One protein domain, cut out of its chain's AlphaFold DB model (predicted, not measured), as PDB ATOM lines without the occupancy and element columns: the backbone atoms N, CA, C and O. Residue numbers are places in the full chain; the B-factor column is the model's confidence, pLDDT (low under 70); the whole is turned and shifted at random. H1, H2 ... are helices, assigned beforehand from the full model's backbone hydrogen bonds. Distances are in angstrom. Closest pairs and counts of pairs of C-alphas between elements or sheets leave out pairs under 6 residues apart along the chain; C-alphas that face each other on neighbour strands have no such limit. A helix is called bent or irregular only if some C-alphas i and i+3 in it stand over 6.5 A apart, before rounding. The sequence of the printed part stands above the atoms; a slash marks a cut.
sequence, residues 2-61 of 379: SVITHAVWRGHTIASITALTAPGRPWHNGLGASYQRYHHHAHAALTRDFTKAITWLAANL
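Overview. This is residues 2 to 61 of the 379 residues of an uncharacterized protein of Mycobacterium lentiflavum (UniProt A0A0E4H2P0). One long helix, H4, makes the length of the domain, and three short helices, H1, H2 and H3, are set at steep angles along one side of it. H3 meets the early part of H4 nearly at a right angle, as in an L, H1 packs across its later part, and H2 sits between these two at a looser contact with H4. The printed part has 60 residues with four named helices, H1 to H4 in order along the chain, and no named strand; the class is all helix. The whole is compact, with a radius of gyration of the C-alphas of 11.2 A, and elongated in outline, spanning 33 by 21 by 17 A.

Arrangement. H4, residues 39 to 61, is the hub, touching three other helices. Residues 49 to 57 of H4 touch H1, residues 2 to 9, and the closest C-alphas are those of Thr 5 and Ala 53, 4.9 A apart. H1 and H4 run the same way at a steep tilt of 65 degrees. Residues 42 to 46 of H4 touch H3, residues 28 to 36, about perpendicular at 74 degrees; the closest C-alphas are those of Tyr 35 and Ala 42, 5.3 A apart. Residues 46 to 50 of H4 only just touch H2, residues 14 to 21, with 3 pairs of C-alphas within 8 A; the closest are those of Ile 14 and Phe 50, 6.9 A apart. H2 and H3 touch at a steep tilt of 65 degrees, opposite ways, with the C-alphas of Thr 21 and His 28 closest at 4.2 A. H1 and H2 are close but not clearly touching, the closest C-alphas being those of Ala 7 and Ile 17, 7.7 A apart. The helix packing is mostly crossed: of the four pairs that touch, 0 are at a shallow tilt. Every O i to N i+4 pair is within hydrogen-bond range in H1 and H2; in H3 it is 3 of 5 and in H4 17 of 19.

Along the chain. H4 is 32.8 A from C-alpha 39 at (-32.621, 10.128, -17.659) to C-alpha 61 at (-32.181, 32.608, 6.283). H4 is irregular: C-alphas 40 and 43 are 7.6 A apart. H3 measures 9.9 A and is neither bent nor irregular, but only just: C-alphas 28 and 31 are 6.1 A apart. H2 measures 10.6 A. H1 measures 10.4 A and begins with C-alpha 2 at (-29.190, 28.874, -7.921).

Size, cuts and confidence. The two C-alphas farthest apart are those of Gly 24 and Ala 59, at 34.6 A. The printed part has no cut. The links H1 to H2 and H3 to H4 are tight, and the link H2 to H3 is short. The mean pLDDT of the printed part is 85.0, and residues 60 to 61 are under 70.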
ATOM      1  N   SER A   2     -28.668  27.490  -8.046       70.44
ATOM      2  CA  SER A   2     -29.190  28.874  -7.921       70.44
ATOM      3  C   SER A   2     -30.640  29.069  -8.402       70.44
ATOM      4  O   SER A   2     -31.443  29.679  -7.703       70.44
ATOM      5  N   VAL A   3     -31.003  28.487  -9.550       80.94
ATOM      6  CA  VAL A   3     -32.363  28.575 -10.122       80.94
ATOM      7  C   VAL A   3     -33.415  27.859  -9.260       80.94
ATOM      8  O   VAL A   3     -34.500  28.396  -9.053       80.94
ATOM      9  N   ILE A   4     -33.097  26.679  -8.711       86.12
ATOM     10  CA  ILE A   4     -34.009  25.943  -7.814       86.12
ATOM     11  C   ILE A   4     -34.143  26.671  -6.487       86.12
ATOM     12  O   ILE A   4     -35.256  26.844  -6.008       86.12
ATOM     13  N   THR A   5     -33.038  27.160  -5.925       85.69
ATOM     14  CA  THR A   5     -33.058  27.981  -4.712       85.69
ATOM     15  C   THR A   5     -33.967  29.199  -4.876       85.69
ATOM     16  O   THR A   5     -34.788  29.464  -4.004       85.69
ATOM     17  N   HIS A   6     -33.905  29.893  -6.016       79.56
ATOM     18  CA  HIS A   6     -34.788  31.027  -6.293       79.56
ATOM     19  C   HIS A   6     -36.260  30.607  -6.464       79.56
ATOM     20  O   HIS A   6     -37.152  31.288  -5.962       79.56
ATOM     21  N   ALA A   7     -36.539  29.472  -7.116       83.12
ATOM     22  CA  ALA A   7     -37.901  28.939  -7.228       83.12
ATOM     23  C   ALA A   7     -38.490  28.567  -5.853       83.12
ATOM     24  O   ALA A   7     -39.623  28.935  -5.547       83.12
ATOM     25  N   VAL A   8     -37.706  27.904  -4.996       88.81
ATOM     26  CA  VAL A   8     -38.095  27.564  -3.617       88.81
ATOM     27  C   VAL A   8     -38.342  28.829  -2.792       88.81
ATOM     28  O   VAL A   8     -39.349  28.915  -2.097       88.81
ATOM     29  N   TRP A   9     -37.485  29.848  -2.918       79.56
ATOM     30  CA  TRP A   9     -37.657  31.135  -2.234       79.56
ATOM     31  C   TRP A   9     -38.941  31.872  -2.651       79.56
ATOM     32  O   TRP A   9     -39.585  32.517  -1.829       79.56
ATOM     33  N   ARG A  10     -39.368  31.722  -3.910       80.81
ATOM     34  CA  ARG A  10     -40.644  32.248  -4.431       80.81
ATOM     35  C   ARG A  10     -41.865  31.391  -4.059       80.81
ATOM     36  O   ARG A  10     -42.963  31.687  -4.519       80.81
ATOM     37  N   GLY A  11     -41.690  30.351  -3.239       84.31
ATOM     38  CA  GLY A  11     -42.775  29.509  -2.727       84.31
ATOM     39  C   GLY A  11     -43.154  28.326  -3.621       84.31
ATOM     40  O   GLY A  11     -44.196  27.708  -3.403       84.31
ATOM     41  N   HIS A  12     -42.344  27.976  -4.627       87.94
ATOM     42  CA  HIS A  12     -42.628  26.804  -5.453       87.94
ATOM     43  C   HIS A  12     -42.379  25.495  -4.690       87.94
ATOM     44  O   HIS A  12     -41.340  25.304  -4.058       87.94
ATOM     45  N   THR A  13     -43.320  24.559  -4.812       92.38
ATOM     46  CA  THR A  13     -43.185  23.190  -4.314       92.38
ATOM     47  C   THR A  13     -42.528  22.310  -5.371       92.38
ATOM     48  O   THR A  13     -42.535  22.621  -6.562       92.38
ATOM     49  N   ILE A  14     -42.005  21.153  -4.968       91.44
ATOM     50  CA  ILE A  14     -41.440  20.193  -5.922       91.44
ATOM     51  C   ILE A  14     -42.443  19.777  -7.012       91.44
ATOM     52  O   ILE A  14     -42.069  19.616  -8.175       91.44
ATOM     53  N   ALA A  15     -43.729  19.676  -6.664       89.00
ATOM     54  CA  ALA A  15     -44.798  19.372  -7.607       89.00
ATOM     55  C   ALA A  15     -44.995  20.503  -8.630       89.00
ATOM     56  O   ALA A  15     -45.110  20.228  -9.824       89.00
ATOM     57  N   SER A  16     -44.963  21.771  -8.195       90.81
ATOM     58  CA  SER A  16     -45.119  22.904  -9.115       90.81
ATOM     59  C   SER A  16     -43.898  23.088 -10.018       90.81
ATOM     60  O   SER A  16     -44.064  23.361 -11.204       90.81
ATOM     61  N   ILE A  17     -42.685  22.844  -9.512       89.69
ATOM     62  CA  ILE A  17     -41.460  22.847 -10.328       89.69
ATOM     63  C   ILE A  17     -41.529  21.740 -11.384       89.69
ATOM     64  O   ILE A  17     -41.323  22.009 -12.565       89.69
ATOM     65  N   THR A  18     -41.902  20.520 -10.988       91.00
ATOM     66  CA  THR A  18     -42.038  19.382 -11.912       91.00
ATOM     67  C   THR A  18     -43.056  19.691 -13.016       91.00
ATOM     68  O   THR A  18     -42.763  19.513 -14.200       91.00
ATOM     69  N   ALA A  19     -44.213  20.248 -12.646       88.75
ATOM     70  CA  ALA A  19     -45.262  20.638 -13.584       88.75
ATOM     71  C   ALA A  19     -44.837  21.755 -14.553       88.75
ATOM     72  O   ALA A  19     -45.305  21.773 -15.689       88.75
ATOM     73  N   LEU A  20     -43.958  22.672 -14.134       87.06
ATOM     74  CA  LEU A  20     -43.432  23.754 -14.976       87.06
ATOM     75  C   LEU A  20     -42.280  23.306 -15.888       87.06
ATOM     76  O   LEU A  20     -42.020  23.956 -16.901       87.06
ATOM     77  N   THR A  21     -41.615  22.196 -15.557       89.88
ATOM     78  CA  THR A  21     -40.533  21.596 -16.361       89.88
ATOM     79  C   THR A  21     -40.998  20.540 -17.369       89.88
ATOM     80  O   THR A  21     -40.201  20.104 -18.206       89.88
ATOM     81  N   ALA A  22     -42.269  20.128 -17.312       86.88
ATOM     82  CA  ALA A  22     -42.841  19.154 -18.239       86.88
ATOM     83  C   ALA A  22     -42.807  19.655 -19.703       86.88
ATOM     84  O   ALA A  22     -42.786  20.868 -19.927       86.88
ATOM     85  N   PRO A  23     -42.799  18.760 -20.709       86.19
ATOM     86  CA  PRO A  23     -42.812  19.150 -22.120       86.19
ATOM     87  C   PRO A  23     -43.911  20.169 -22.445       86.19
ATOM     88  O   PRO A  23     -45.048  20.031 -21.996       86.19
ATOM     89  N   GLY A  24     -43.559  21.217 -23.196       81.38
ATOM     90  CA  GLY A  24     -44.486  22.295 -23.569       81.38
ATOM     91  C   GLY A  24     -44.772  23.327 -22.469       81.38
ATOM     92  O   GLY A  24     -45.662  24.160 -22.630       81.38
ATOM     93  N   ARG A  25     -44.044  23.295 -21.344       87.00
ATOM     94  CA  ARG A  25     -44.212  24.237 -20.224       87.00
ATOM     95  C   ARG A  25     -43.085  25.276 -20.158       87.00
ATOM     96  O   ARG A  25     -42.008  25.044 -20.710       87.00
ATOM     97  N   PRO A  26     -43.292  26.412 -19.460       84.19
ATOM     98  CA  PRO A  26     -42.387  27.562 -19.536       84.19
ATOM     99  C   PRO A  26     -40.942  27.278 -19.109       84.19
ATOM    100  O   PRO A  26     -40.029  27.955 -19.567       84.19
ATOM    101  N   TRP A  27     -40.709  26.294 -18.232       87.19
ATOM    102  CA  TRP A  27     -39.367  25.965 -17.739       87.19
ATOM    103  C   TRP A  27     -38.779  24.714 -18.389       87.19
ATOM    104  O   TRP A  27     -37.697  24.276 -17.991       87.19
ATOM    105  N   HIS A  28     -39.457  24.146 -19.391       85.38
ATOM    106  CA  HIS A  28     -39.032  22.925 -20.069       85.38
ATOM    107  C   HIS A  28     -37.652  23.071 -20.716       85.38
ATOM    108  O   HIS A  28     -36.746  22.301 -20.411       85.38
ATOM    109  N   ASN A  29     -37.465  24.108 -21.536       80.81
ATOM    110  CA  ASN A  29     -36.234  24.306 -22.310       80.81
ATOM    111  C   ASN A  29     -35.038  24.765 -21.457       80.81
ATOM    112  O   ASN A  29     -33.904  24.702 -21.913       80.81
ATOM    113  N   GLY A  30     -35.279  25.232 -20.228       84.88
ATOM    114  CA  GLY A  30     -34.232  25.669 -19.304       84.88
ATOM    115  C   GLY A  30     -33.990  24.643 -18.205       84.88
ATOM    116  O   GLY A  30     -33.162  23.738 -18.325       84.88
ATOM    117  N   LEU A  31     -34.734  24.788 -17.106       84.31
ATOM    118  CA  LEU A  31     -34.598  23.921 -15.938       84.31
ATOM    119  C   LEU A  31     -34.885  22.454 -16.297       84.31
ATOM    120  O   LEU A  31     -34.104  21.590 -15.915       84.31
ATOM    121  N   GLY A  32     -35.931  22.173 -17.080       84.25
ATOM    122  CA  GLY A  32     -36.277  20.815 -17.517       84.25
ATOM    123  C   GLY A  32     -35.155  20.140 -18.314       84.25
ATOM    124  O   GLY A  32     -34.728  19.044 -17.954       84.25
ATOM    125  N   ALA A  33     -34.609  20.826 -19.321       85.62
ATOM    126  CA  ALA A  33     -33.489  20.356 -20.135       85.62
ATOM    127  C   ALA A  33     -32.247  20.026 -19.291       85.62
ATOM    128  O   ALA A  33     -31.589  19.009 -19.507       85.62
ATOM    129  N   SER A  34     -31.967  20.819 -18.251       84.69
ATOM    130  CA  SER A  34     -30.819  20.577 -17.366       84.69
ATOM    131  C   SER A  34     -30.899  19.261 -16.575       84.69
ATOM    132  O   SER A  34     -29.857  18.705 -16.219       84.69
ATOM    133  N   TYR A  35     -32.111  18.737 -16.340       85.44
ATOM    134  CA  TYR A  35     -32.336  17.458 -15.657       85.44
ATOM    135  C   TYR A  35     -32.479  16.264 -16.608       85.44
ATOM    136  O   TYR A  35     -32.387  15.126 -16.147       85.44
ATOM    137  N   GLN A  36     -32.612  16.484 -17.922       83.56
ATOM    138  CA  GLN A  36     -32.700  15.399 -18.912       83.56
ATOM    139  C   GLN A  36     -31.453  14.504 -18.920       83.56
ATOM    140  O   GLN A  36     -31.572  13.299 -19.128       83.56
ATOM    141  N   ARG A  37     -30.276  15.054 -18.579       83.81
ATOM    142  CA  ARG A  37     -29.010  14.303 -18.450       83.81
ATOM    143  C   ARG A  37     -29.044  13.168 -17.422       83.81
ATOM    144  O   ARG A  37     -28.178  12.303 -17.432       83.81
ATOM    145  N   TYR A  38     -30.003  13.196 -16.497       84.12
ATOM    146  CA  TYR A  38     -30.161  12.170 -15.468       84.12
ATOM    147  C   TYR A  38     -31.124  11.051 -15.889       84.12
ATOM    148  O   TYR A  38     -31.327  10.121 -15.109       84.12
ATOM    149  N   HIS A  39     -31.708  11.124 -17.093       86.25
ATOM    150  CA  HIS A  39     -32.621  10.128 -17.659       86.25
ATOM    151  C   HIS A  39     -33.676   9.665 -16.635       86.25
ATOM    152  O   HIS A  39     -34.386  10.487 -16.056       86.25
ATOM    153  N   HIS A  40     -33.751   8.362 -16.352       85.31
ATOM    154  CA  HIS A  40     -34.699   7.771 -15.401       85.31
ATOM    155  C   HIS A  40     -34.553   8.291 -13.956       85.31
ATOM    156  O   HIS A  40     -35.470   8.140 -13.152       85.31
ATOM    157  N   HIS A  41     -33.441   8.951 -13.618       86.56
ATOM    158  CA  HIS A  41     -33.182   9.538 -12.301       86.56
ATOM    159  C   HIS A  41     -33.442  11.049 -12.228       86.56
ATOM    160  O   HIS A  41     -33.144  11.663 -11.201       86.56
ATOM    161  N   ALA A  42     -34.005  11.665 -13.273       84.38
ATOM    162  CA  ALA A  42     -34.271  13.106 -13.314       84.38
ATOM    163  C   ALA A  42     -35.110  13.591 -12.125       84.38
ATOM    164  O   ALA A  42     -34.753  14.576 -11.480       84.38
ATOM    165  N   HIS A  43     -36.168  12.855 -11.771       86.12
ATOM    166  CA  HIS A  43     -37.011  13.203 -10.628       86.12
ATOM    167  C   HIS A  43     -36.246  13.107  -9.299       86.12
ATOM    168  O   HIS A  43     -36.273  14.038  -8.503       86.12
ATOM    169  N   ALA A  44     -35.475  12.036  -9.086       87.19
ATOM    170  CA  ALA A  44     -34.675  11.865  -7.872       87.19
ATOM    171  C   ALA A  44     -33.570  12.932  -7.730       87.19
ATOM    172  O   ALA A  44     -33.287  13.397  -6.623       87.19
ATOM    173  N   ALA A  45     -32.949  13.340  -8.840       87.62
ATOM    174  CA  ALA A  45     -31.972  14.424  -8.863       87.62
ATOM    175  C   ALA A  45     -32.617  15.778  -8.525       87.62
ATOM    176  O   ALA A  45     -32.068  16.522  -7.711       87.62
ATOM    177  N   LEU A  46     -33.802  16.058  -9.077       89.50
ATOM    178  CA  LEU A  46     -34.575  17.260  -8.766       89.50
ATOM    179  C   LEU A  46     -34.979  17.303  -7.286       89.50
ATOM    180  O   LEU A  46     -34.804  18.335  -6.644       89.50
ATOM    181  N   THR A  47     -35.445  16.184  -6.722       91.69
ATOM    182  CA  THR A  47     -35.783  16.081  -5.294       91.69
ATOM    183  C   THR A  47     -34.578  16.368  -4.411       91.69
ATOM    184  O   THR A  47     -34.679  17.142  -3.465       91.69
ATOM    185  N   ARG A  48     -33.410  15.807  -4.744       89.81
ATOM    186  CA  ARG A  48     -32.175  16.043  -3.988       89.81
ATOM    187  C   ARG A  48     -31.767  17.515  -4.007       89.81
ATOM    188  O   ARG A  48     -31.395  18.052  -2.965       89.81
ATOM    189  N   ASP A  49     -31.837  18.162  -5.165       90.75
ATOM    190  CA  ASP A  49     -31.481  19.575  -5.299       90.75
ATOM    191  C   ASP A  49     -32.524  20.497  -4.653       90.75
ATOM    192  O   ASP A  49     -32.157  21.515  -4.072       90.75
ATOM    193  N   PHE A  50     -33.805  20.116  -4.663       92.19
ATOM    194  CA  PHE A  50     -34.871  20.793  -3.923       92.19
ATOM    195  C   PHE A  50     -34.644  20.716  -2.408       92.19
ATOM    196  O   PHE A  50     -34.677  21.740  -1.728       92.19
ATOM    197  N   THR A  51     -34.330  19.532  -1.873       92.75
ATOM    198  CA  THR A  51     -33.979  19.370  -0.455       92.75
ATOM    199  C   THR A  51     -32.732  20.177  -0.108       92.75
ATOM    200  O   THR A  51     -32.756  20.919   0.867       92.75
ATOM    201  N   LYS A  52     -31.675  20.125  -0.932       89.69
ATOM    202  CA  LYS A  52     -30.475  20.957  -0.739       89.69
ATOM    203  C   LYS A  52     -30.793  22.448  -0.758       89.69
ATOM    204  O   LYS A  52     -30.222  23.185   0.037       89.69
ATOM    205  N   ALA A  53     -31.684  22.897  -1.638       88.81
ATOM    206  CA  ALA A  53     -32.109  24.290  -1.709       88.81
ATOM    207  C   ALA A  53     -32.878  24.719  -0.454       88.81
ATOM    208  O   ALA A  53     -32.597  25.794   0.068       88.81
ATOM    209  N   ILE A  54     -33.777  23.879   0.072       87.44
ATOM    210  CA  ILE A  54     -34.465  24.128   1.348       87.44
ATOM    211  C   ILE A  54     -33.474  24.140   2.509       87.44
ATOM    212  O   ILE A  54     -33.512  25.063   3.311       87.44
ATOM    213  N   THR A  55     -32.577  23.158   2.605       87.12
ATOM    214  CA  THR A  55     -31.565  23.099   3.670       87.12
ATOM    215  C   THR A  55     -30.648  24.316   3.622       87.12
ATOM    216  O   THR A  55     -30.382  24.926   4.652       87.12
ATOM    217  N   TRP A  56     -30.203  24.704   2.425       85.12
ATOM    218  CA  TRP A  56     -29.392  25.898   2.230       85.12
ATOM    219  C   TRP A  56     -30.173  27.165   2.595       85.12
ATOM    220  O   TRP A  56     -29.654  27.976   3.349       85.12
ATOM    221  N   LEU A  57     -31.425  27.318   2.150       82.06
ATOM    222  CA  LEU A  57     -32.271  28.455   2.528       82.06
ATOM    223  C   LEU A  57     -32.520  28.492   4.034       82.06
ATOM    224  O   LEU A  57     -32.416  29.556   4.617       82.06
ATOM    225  N   ALA A  58     -32.794  27.364   4.682       79.62
ATOM    226  CA  ALA A  58     -32.985  27.296   6.127       79.62
ATOM    227  C   ALA A  58     -31.711  27.689   6.892       79.62
ATOM    228  O   ALA A  58     -31.798  28.431   7.864       79.62
ATOM    229  N   ALA A  59     -30.534  27.255   6.433       72.25
ATOM    230  CA  ALA A  59     -29.256  27.648   7.024       72.25
ATOM    231  C   ALA A  59     -28.935  29.139   6.792       72.25
ATOM    232  O   ALA A  59     -28.542  29.834   7.721       72.25
ATOM    233  N   ASN A  60     -29.177  29.655   5.582       66.56
ATOM    234  CA  ASN A  60     -28.805  31.023   5.201       66.56
ATOM    235  C   ASN A  60     -29.856  32.076   5.601       66.56
ATOM    236  O   ASN A  60     -29.495  33.210   5.879       66.56
ATOM    237  N   LEU A  61     -31.145  31.732   5.700       57.12
ATOM    238  CA  LEU A  61     -32.181  32.608   6.283       57.12
ATOM    239  C   LEU A  61     -31.995  32.750   7.798       57.12
ATOM    240  O   LEU A  61     -32.378  33.767   8.376       57.12
TER     241      LEU A  61